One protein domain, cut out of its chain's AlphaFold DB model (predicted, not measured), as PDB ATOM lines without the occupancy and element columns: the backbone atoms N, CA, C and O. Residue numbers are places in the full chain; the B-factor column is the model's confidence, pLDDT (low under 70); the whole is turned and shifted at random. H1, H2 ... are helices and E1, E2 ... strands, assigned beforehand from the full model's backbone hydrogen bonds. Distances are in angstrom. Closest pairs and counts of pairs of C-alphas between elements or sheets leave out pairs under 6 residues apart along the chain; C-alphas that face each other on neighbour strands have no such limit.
ATOM      1  N   GLY A   3      -6.352   7.459  -0.987       94.94
ATOM      2  CA  GLY A   3      -6.888   6.451  -0.064       94.94
ATOM      3  C   GLY A   3      -6.735   6.807   1.414       94.94
ATOM      4  O   GLY A   3      -6.764   5.911   2.254       94.94
ATOM      5  N   VAL A   4      -6.512   8.084   1.742       96.19
ATOM      6  CA  VAL A   4      -6.372   8.521   3.140       96.19
ATOM      7  C   VAL A   4      -7.732   8.553   3.845       96.19
ATOM      8  O   VAL A   4      -8.784   8.540   3.204       96.19
ATOM      9  N   ALA A   5      -7.728   8.585   5.177       95.00
ATOM     10  CA  ALA A   5      -8.950   8.817   5.938       95.00
ATOM     11  C   ALA A   5      -9.459  10.252   5.725       95.00
ATOM     12  O   ALA A   5      -8.697  11.149   5.359       95.00
ATOM     13  N   ARG A   6     -10.750  10.479   5.999       95.12
ATOM     14  CA  ARG A   6     -11.294  11.837   6.103       95.12
ATOM     15  C   ARG A   6     -10.491  12.605   7.168       95.12
ATOM     16  O   ARG A   6     -10.420  12.109   8.293       95.12
ATOM     17  N   PRO A   7      -9.929  13.785   6.858       95.00
ATOM     18  CA  PRO A   7      -9.193  14.566   7.842       95.00
ATOM     19  C   PRO A   7     -10.146  15.128   8.904       95.00
ATOM     20  O   PRO A   7     -11.256  15.554   8.580       95.00
ATOM     21  N   GLU A   8      -9.695  15.180  10.160       95.50
ATOM     22  CA  GLU A   8     -10.465  15.763  11.274       95.50
ATOM     23  C   GLU A   8     -10.779  17.248  11.045       95.50
ATOM     24  O   GLU A   8     -11.820  17.731  11.465       95.50
ATOM     25  N   ALA A   9      -9.930  17.961  10.299       94.88
ATOM     26  CA  ALA A   9     -10.142  19.363   9.940       94.88
ATOM     27  C   ALA A   9     -11.310  19.599   8.955       94.88
ATOM     28  O   ALA A   9     -11.679  20.751   8.705       94.88
ATOM     29  N   TYR A  10     -11.872  18.545   8.347       96.50
ATOM     30  CA  TYR A  10     -13.015  18.684   7.446       96.50
ATOM     31  C   TYR A  10     -14.338  18.642   8.211       96.50
ATOM     32  O   TYR A  10     -14.849  17.568   8.546       96.50
ATOM     33  N   GLU A  11     -14.932  19.815   8.384       95.81
ATOM     34  CA  GLU A  11     -16.204  20.053   9.054       95.81
ATOM     35  C   GLU A  11     -17.287  20.505   8.057       95.81
ATOM     36  O   GLU A  11     -16.972  20.990   6.967       95.81
ATOM     37  N   PRO A  12     -18.585  20.403   8.399       92.31
ATOM     38  CA  PRO A  12     -19.675  20.828   7.515       92.31
ATOM     39  C   PRO A  12     -19.603  22.291   7.056       92.31
ATOM     40  O   PRO A  12     -20.172  22.637   6.025       92.31
ATOM     41  N   THR A  13     -18.931  23.153   7.824       94.44
ATOM     42  CA  THR A  13     -18.748  24.580   7.518       94.44
ATOM     43  C   THR A  13     -17.365  24.906   6.962       94.44
ATOM     44  O   THR A  13     -17.033  26.085   6.837       94.44
ATOM     45  N   SER A  14     -16.533  23.901   6.672       95.44
ATOM     46  CA  SER A  14     -15.205  24.129   6.112       95.44
ATOM     47  C   SER A  14     -15.301  24.812   4.753       95.44
ATOM     48  O   SER A  14     -16.084  24.417   3.887       95.44
ATOM     49  N   LEU A  15     -14.467  25.831   4.562       95.25
ATOM     50  CA  LEU A  15     -14.296  26.474   3.268       95.25
ATOM     51  C   LEU A  15     -13.348  25.635   2.414       95.25
ATOM     52  O   LEU A  15     -12.317  25.162   2.893       95.25
ATOM     53  N   VAL A  16     -13.707  25.467   1.147       96.75
ATOM     54  CA  VAL A  16     -12.908  24.744   0.157       96.75
ATOM     55  C   VAL A  16     -12.668  25.647  -1.043       96.75
ATOM     56  O   VAL A  16     -13.548  26.415  -1.436       96.75
ATOM     57  N   GLY A  17     -11.463  25.581  -1.600       97.44
ATOM     58  CA  GLY A  17     -11.121  26.246  -2.851       97.44
ATOM     59  C   GLY A  17     -11.305  25.288  -4.020       97.44
ATOM     60  O   GLY A  17     -10.888  24.134  -3.938       97.44
ATOM     61  N   THR A  18     -11.905  25.756  -5.112       97.31
ATOM     62  CA  THR A  18     -12.052  24.966  -6.340       97.31
ATOM     63  C   THR A  18     -10.941  25.324  -7.320       97.31
ATOM     64  O   THR A  18     -10.828  26.475  -7.743       97.31
ATOM     65  N   TYR A  19     -10.155  24.330  -7.725       97.19
ATOM     66  CA  TYR A  19      -9.078  24.470  -8.704       97.19
ATOM     67  C   TYR A  19      -9.301  23.462  -9.825       97.19
ATOM     68  O   TYR A  19      -9.344  22.258  -9.582       97.19
ATOM     69  N   ASP A  20      -9.531  23.982 -11.034       95.88
ATOM     70  CA  ASP A  20      -9.838  23.206 -12.246       95.88
ATOM     71  C   ASP A  20     -10.934  22.134 -12.022       95.88
ATOM     72  O   ASP A  20     -10.823  20.964 -12.380       95.88
ATOM     73  N   GLY A  21     -12.019  22.548 -11.353       94.88
ATOM     74  CA  GLY A  21     -13.194  21.706 -11.093       94.88
ATOM     75  C   GLY A  21     -13.039  20.694  -9.953       94.88
ATOM     76  O   GLY A  21     -13.950  19.900  -9.716       94.88
ATOM     77  N   VAL A  22     -11.917  20.713  -9.230       97.62
ATOM     78  CA  VAL A  22     -11.701  19.899  -8.031       97.62
ATOM     79  C   VAL A  22     -11.724  20.788  -6.798       97.62
ATOM     80  O   VAL A  22     -10.980  21.763  -6.722       97.62
ATOM     81  N   ASP A  23     -12.565  20.440  -5.829       97.44
ATOM     82  CA  ASP A  23     -12.598  21.109  -4.533       97.44
ATOM     83  C   ASP A  23     -11.469  20.607  -3.635       97.44
ATOM     84  O   ASP A  23     -11.198  19.404  -3.576       97.44
ATOM     85  N   TRP A  24     -10.843  21.533  -2.911       97.94
ATOM     86  CA  TRP A  24      -9.732  21.276  -2.006       97.94
ATOM     87  C   TRP A  24      -9.927  22.005  -0.673       97.94
ATOM     88  O   TRP A  24     -10.092  23.225  -0.623       97.94
ATOM     89  N   LEU A  25      -9.873  21.254   0.423       98.19
ATOM     90  CA  LEU A  25      -9.690  21.771   1.775       98.19
ATOM     91  C   LEU A  25      -8.201  22.037   1.996       98.19
ATOM     92  O   LEU A  25      -7.412  21.099   1.915       98.19
ATOM     93  N   ALA A  26      -7.831  23.271   2.322       97.88
ATOM     94  CA  ALA A  26      -6.471  23.614   2.727       97.88
ATOM     95  C   ALA A  26      -6.324  23.517   4.252       97.88
ATOM     96  O   ALA A  26      -7.136  24.070   4.994       97.88
ATOM     97  N   VAL A  27      -5.281  22.831   4.715       97.56
ATOM     98  CA  VAL A  27      -4.906  22.721   6.128       97.56
ATOM     99  C   VAL A  27      -3.470  23.207   6.276       97.56
ATOM    100  O   VAL A  27      -2.544  22.548   5.802       97.56
ATOM    101  N   GLU A  28      -3.301  24.366   6.908       96.56
ATOM    102  CA  GLU A  28      -1.993  24.992   7.134       96.56
ATOM    103  C   GLU A  28      -1.071  24.082   7.948       96.56
ATOM    104  O   GLU A  28      -1.510  23.406   8.883       96.56
ATOM    105  N   GLN A  29       0.200  24.058   7.560       95.88
ATOM    106  CA  GLN A  29       1.289  23.376   8.246       95.88
ATOM    107  C   GLN A  29       2.404  24.375   8.557       95.88
ATOM    108  O   GLN A  29       2.421  25.485   8.033       95.88
ATOM    109  N   ASP A  30       3.387  23.946   9.350       95.50
ATOM    110  CA  ASP A  30       4.574  24.762   9.638       95.50
ATOM    111  C   ASP A  30       5.367  25.145   8.367       95.50
ATOM    112  O   ASP A  30       6.025  26.184   8.344       95.50
ATOM    113  N   ASP A  31       5.305  24.327   7.308       95.31
ATOM    114  CA  ASP A  31       5.956  24.570   6.012       95.31
ATOM    115  C   ASP A  31       4.977  24.360   4.845       95.31
ATOM    116  O   ASP A  31       5.092  23.402   4.089       95.31
ATOM    117  N   GLY A  32       3.988  25.244   4.698       97.31
ATOM    118  CA  GLY A  32       3.039  25.226   3.578       97.31
ATOM    119  C   GLY A  32       1.680  24.633   3.949       97.31
ATOM    120  O   GLY A  32       1.115  24.969   4.990       97.31
ATOM    121  N   TYR A  33       1.117  23.780   3.089       98.25
ATOM    122  CA  TYR A  33      -0.254  23.280   3.248       98.25
ATOM    123  C   TYR A  33      -0.390  21.790   2.924       98.25
ATOM    124  O   TYR A  33       0.195  21.278   1.970       98.25
ATOM    125  N   LEU A  34      -1.268  21.114   3.671       97.94
ATOM    126  CA  LEU A  34      -1.895  19.869   3.238       97.94
ATOM    127  C   LEU A  34      -3.234  20.194   2.577       97.94
ATOM    128  O   LEU A  34      -4.114  20.791   3.196       97.94
ATOM    129  N   PHE A  35      -3.414  19.755   1.337       98.31
ATOM    130  CA  PHE A  35      -4.670  19.875   0.610       98.31
ATOM    131  C   PHE A  35      -5.402  18.544   0.565       98.31
ATOM    132  O   PHE A  35      -4.822  17.530   0.181       98.31
ATOM    133  N   TYR A  36      -6.691  18.552   0.889       98.38
ATOM    134  CA  TYR A  36      -7.542  17.369   0.848       98.38
ATOM    135  C   TYR A  36      -8.690  17.543  -0.139       98.38
ATOM    136  O   TYR A  36      -9.333  18.584  -0.121       98.38
ATOM    137  N   ALA A  37      -8.988  16.531  -0.955       97.56
ATOM    138  CA  ALA A  37     -10.083  16.589  -1.933       97.56
ATOM    139  C   ALA A  37     -11.386  15.951  -1.391       97.56
ATOM    140  O   ALA A  37     -11.514  14.721  -1.445       97.56
ATOM    141  N   PRO A  38     -12.349  16.731  -0.856       96.25
ATOM    142  CA  PRO A  38     -13.650  16.221  -0.420       96.25
ATOM    143  C   PRO A  38     -14.564  15.818  -1.587       96.25
ATOM    144  O   PRO A  38     -14.277  16.054  -2.758       96.25
ATOM    145  N   GLY A  39     -15.716  15.224  -1.251       93.75
ATOM    146  CA  GLY A  39     -16.807  14.977  -2.208       93.75
ATOM    147  C   GLY A  39     -16.558  13.833  -3.195       93.75
ATOM    148  O   GLY A  39     -17.297  13.675  -4.166       93.75
ATOM    149  N   ARG A  40     -15.525  13.026  -2.957       95.06
ATOM    150  CA  ARG A  40     -15.096  11.924  -3.821       95.06
ATOM    151  C   ARG A  40     -15.228  10.576  -3.125       95.06
ATOM    152  O   ARG A  40     -15.316  10.509  -1.900       95.06
ATOM    153  N   VAL A  41     -15.213   9.497  -3.909       95.38
ATOM    154  CA  VAL A  41     -15.311   8.114  -3.392       95.38
ATOM    155  C   VAL A  41     -14.175   7.742  -2.437       95.38
ATOM    156  O   VAL A  41     -14.313   6.831  -1.627       95.38
ATOM    157  N   THR A  42     -13.051   8.453  -2.520       95.62
ATOM    158  CA  THR A  42     -11.961   8.380  -1.553       95.62
ATOM    159  C   THR A  42     -11.292   9.739  -1.407       95.62
ATOM    160  O   THR A  42     -11.328  10.562  -2.323       95.62
ATOM    161  N   TRP A  43     -10.637   9.949  -0.266       96.44
ATOM    162  CA  TRP A  43      -9.853  11.145  -0.001       96.44
ATOM    163  C   TRP A  43      -8.465  11.064  -0.632       96.44
ATOM    164  O   TRP A  43      -7.830  10.002  -0.701       96.44
ATOM    165  N   ILE A  44      -8.000  12.228  -1.063       97.25
ATOM    166  CA  ILE A  44      -6.662  12.479  -1.587       97.25
ATOM    167  C   ILE A  44      -6.061  13.572  -0.719       97.25
ATOM    168  O   ILE A  44      -6.755  14.536  -0.425       97.25
ATOM    169  N   GLU A  45      -4.802  13.412  -0.338       97.69
ATOM    170  CA  GLU A  45      -3.994  14.401   0.376       97.69
ATOM    171  C   GLU A  45      -2.827  14.820  -0.520       97.69
ATOM    172  O   GLU A  45      -2.164  13.964  -1.114       97.69
ATOM    173  N   VAL A  46      -2.543  16.110  -0.609       97.75
ATOM    174  CA  VAL A  46      -1.377  16.651  -1.309       97.75
ATOM    175  C   VAL A  46      -0.639  17.565  -0.348       97.75
ATOM    176  O   VAL A  46      -1.208  18.532   0.140       97.75
ATOM    177  N   ASP A  47       0.618  17.237  -0.077       97.75
ATOM    178  CA  ASP A  47       1.533  18.075   0.691       97.75
ATOM    179  C   ASP A  47       2.235  19.032  -0.274       97.75
ATOM    180  O   ASP A  47       2.848  18.581  -1.249       97.75
ATOM    181  N   VAL A  48       2.073  20.334  -0.044       97.88
ATOM    182  CA  VAL A  48       2.722  21.384  -0.827       97.88
ATOM    183  C   VAL A  48       3.538  22.275   0.110       97.88
ATOM    184  O   VAL A  48       2.963  23.134   0.788       97.88
ATOM    185  N   PRO A  49       4.872  22.109   0.113       97.75
ATOM    186  CA  PRO A  49       5.773  22.966   0.869       97.75
ATOM    187  C   PRO A  49       5.722  24.430   0.428       97.75
ATOM    188  O   PRO A  49       5.496  24.719  -0.752       97.75
ATOM    189  N   SER A  50       6.053  25.354   1.335       96.94
ATOM    190  CA  SER A  50       6.074  26.803   1.050       96.94
ATOM    191  C   SER A  50       7.028  27.193  -0.094       96.94
ATOM    192  O   SER A  50       6.843  28.203  -0.775       96.94
ATOM    193  N   ALA A  51       8.026  26.349  -0.382       97.06
ATOM    194  CA  ALA A  51       8.933  26.498  -1.522       97.06
ATOM    195  C   ALA A  51       8.222  26.504  -2.894       97.06
ATOM    196  O   ALA A  51       8.813  26.944  -3.882       97.06
ATOM    197  N   TYR A  52       6.973  26.033  -2.964       94.81
ATOM    198  CA  TYR A  52       6.145  26.006  -4.171       94.81
ATOM    199  C   TYR A  52       5.119  27.144  -4.230       94.81
ATOM    200  O   TYR A  52       4.152  27.056  -4.987       94.81
ATOM    201  N   ALA A  53       5.321  28.211  -3.454       93.81
ATOM    202  CA  ALA A  53       4.406  29.340  -3.425       93.81
ATOM    203  C   ALA A  53       4.157  29.945  -4.833       93.81
ATOM    204  O   ALA A  53       5.105  30.178  -5.594       93.81
ATOM    205  N   PRO A  54       2.894  30.268  -5.174       94.81
ATOM    206  CA  PRO A  54       1.703  30.034  -4.360       94.81
ATOM    207  C   PRO A  54       1.280  28.555  -4.380       94.81
ATOM    208  O   PRO A  54       1.114  27.937  -5.432       94.81
ATOM    209  N   GLU A  55       1.062  28.017  -3.184       97.12
ATOM    210  CA  GLU A  55       0.851  26.600  -2.881       97.12
ATOM    211  C   GLU A  55      -0.357  25.961  -3.589       97.12
ATOM    212  O   GLU A  55      -0.316  24.760  -3.845       97.12
ATOM    213  N   PRO A  56      -1.420  26.696  -3.975       96.31
ATOM    214  CA  PRO A  56      -2.504  26.111  -4.761       96.31
ATOM    215  C   PRO A  56      -2.170  25.831  -6.235       96.31
ATOM    216  O   PRO A  56      -2.920  25.110  -6.889       96.31
ATOM    217  N   ASN A  57      -1.085  26.382  -6.796       96.38
ATOM    218  CA  ASN A  57      -0.783  26.234  -8.228       96.38
ATOM    219  C   ASN A  57      -0.688  24.771  -8.703       96.38
ATOM    220  O   ASN A  57      -1.324  24.447  -9.710       96.38
ATOM    221  N   PRO A  58       0.018  23.860  -8.000       96.50
ATOM    222  CA  PRO A  58       0.108  22.457  -8.406       96.50
ATOM    223  C   PRO A  58      -1.247  21.733  -8.441       96.50
ATOM    224  O   PRO A  58      -1.372  20.696  -9.089       96.50
ATOM    225  N   LEU A  59      -2.277  22.254  -7.762       97.50
ATOM    226  CA  LEU A  59      -3.608  21.642  -7.743       97.50
ATOM    227  C   LEU A  59      -4.284  21.689  -9.115       97.50
ATOM    228  O   LEU A  59      -5.035  20.773  -9.447       97.50
ATOM    229  N   ILE A  60      -3.991  22.719  -9.918       97.31
ATOM    230  CA  ILE A  60      -4.496  22.853 -11.290       97.31
ATOM    231  C   ILE A  60      -3.928  21.729 -12.162       97.31
ATOM    232  O   ILE A  60      -4.671  21.071 -12.881       97.31
ATOM    233  N   ASP A  61      -2.630  21.446 -12.045       96.19
ATOM    234  CA  ASP A  61      -1.983  20.381 -12.817       96.19
ATOM    235  C   ASP A  61      -2.448  18.978 -12.384       96.19
ATOM    236  O   ASP A  61      -2.499  18.045 -13.189       96.19
ATOM    237  N   LEU A  62      -2.809  18.812 -11.106       96.56
ATOM    238  CA  LEU A  62      -3.298  17.543 -10.557       96.56
ATOM    239  C   LEU A  62      -4.777  17.277 -10.863       96.56
ATOM    240  O   LEU A  62      -5.187  16.114 -10.935       96.56
ATOM    241  N   ALA A  63      -5.584  18.320 -11.034       96.44
ATOM    242  CA  ALA A  63      -7.032  18.224 -11.177       96.44
ATOM    243  C   ALA A  63      -7.516  17.280 -12.299       96.44
ATOM    244  O   ALA A  63      -8.419  16.475 -12.023       96.44
ATOM    245  N   PRO A  64      -6.913  17.255 -13.508       96.81
ATOM    246  CA  PRO A  64      -7.299  16.300 -14.547       96.81
ATOM    247  C   PRO A  64      -7.083  14.844 -14.121       96.81
ATOM    248  O   PRO A  64      -7.955  13.994 -14.316       96.81
ATOM    249  N   ALA A  65      -5.943  14.548 -13.488       96.88
ATOM    250  CA  ALA A  65      -5.615  13.202 -13.026       96.88
ATOM    251  C   ALA A  65      -6.533  12.754 -11.879       96.88
ATOM    252  O   ALA A  65      -7.004  11.611 -11.868       96.88
ATOM    253  N   VAL A  66      -6.826  13.665 -10.944       96.25
ATOM    254  CA  VAL A  66      -7.766  13.438  -9.839       96.25
ATOM    255  C   VAL A  66      -9.166  13.152 -10.374       96.25
ATOM    256  O   VAL A  66      -9.776  12.161  -9.982       96.25
TER     257      VAL A  66
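What this domain is: This is residues 3 to 66 of the 75 residues of the protein "DUF3515 family protein" of Sporichthyaceae bacterium (UniProt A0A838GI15). A strongly twisted meander of four strands, each the antiparallel neighbour of the one before, has the short helix H1 over one face, making two layers. Residues 3 to 16, without a named element, precede E1. The 64 printed residues hold E1 E2 E3 E4 H1, sheet order E1 - E2 - E3 - E4, class mixed; the whole is compact, radius of gyration of the C-alphas 11.1 A, spans 29 by 27 by 21 A.

How they stand to each other: E1, residues 17 to 19, and E2, residues 22 to 29, form a hairpin; N 17 and O 24, 2.9 A apart, are within hydrogen-bond range. E2 and E3, residues 32 to 36, form another, with N 27 and O 34 at 2.8 A. E3 and E4, residues 43 to 48, form a third, with N 35 and O 46 at 2.8 A. H1, residues 57 to 66, is on the sheet, its height over the sheet 7.6 A; 3 of 6 O i to N i+4 pairs are within range.

Where its parts are: E1 begins at C-alpha 17 (-11.121, 26.246, -2.851); E2 spans 21.1 A, E4 16.2 A. H1, 14.7 A, ends at C-alpha 66 (-7.766, 13.438, -9.839).

The domain as a whole: The farthest C-alphas, Pro 12 and Ala 51, are 30.5 A apart. The printed part has no cut; no printed residue is under 70 in pLDDT.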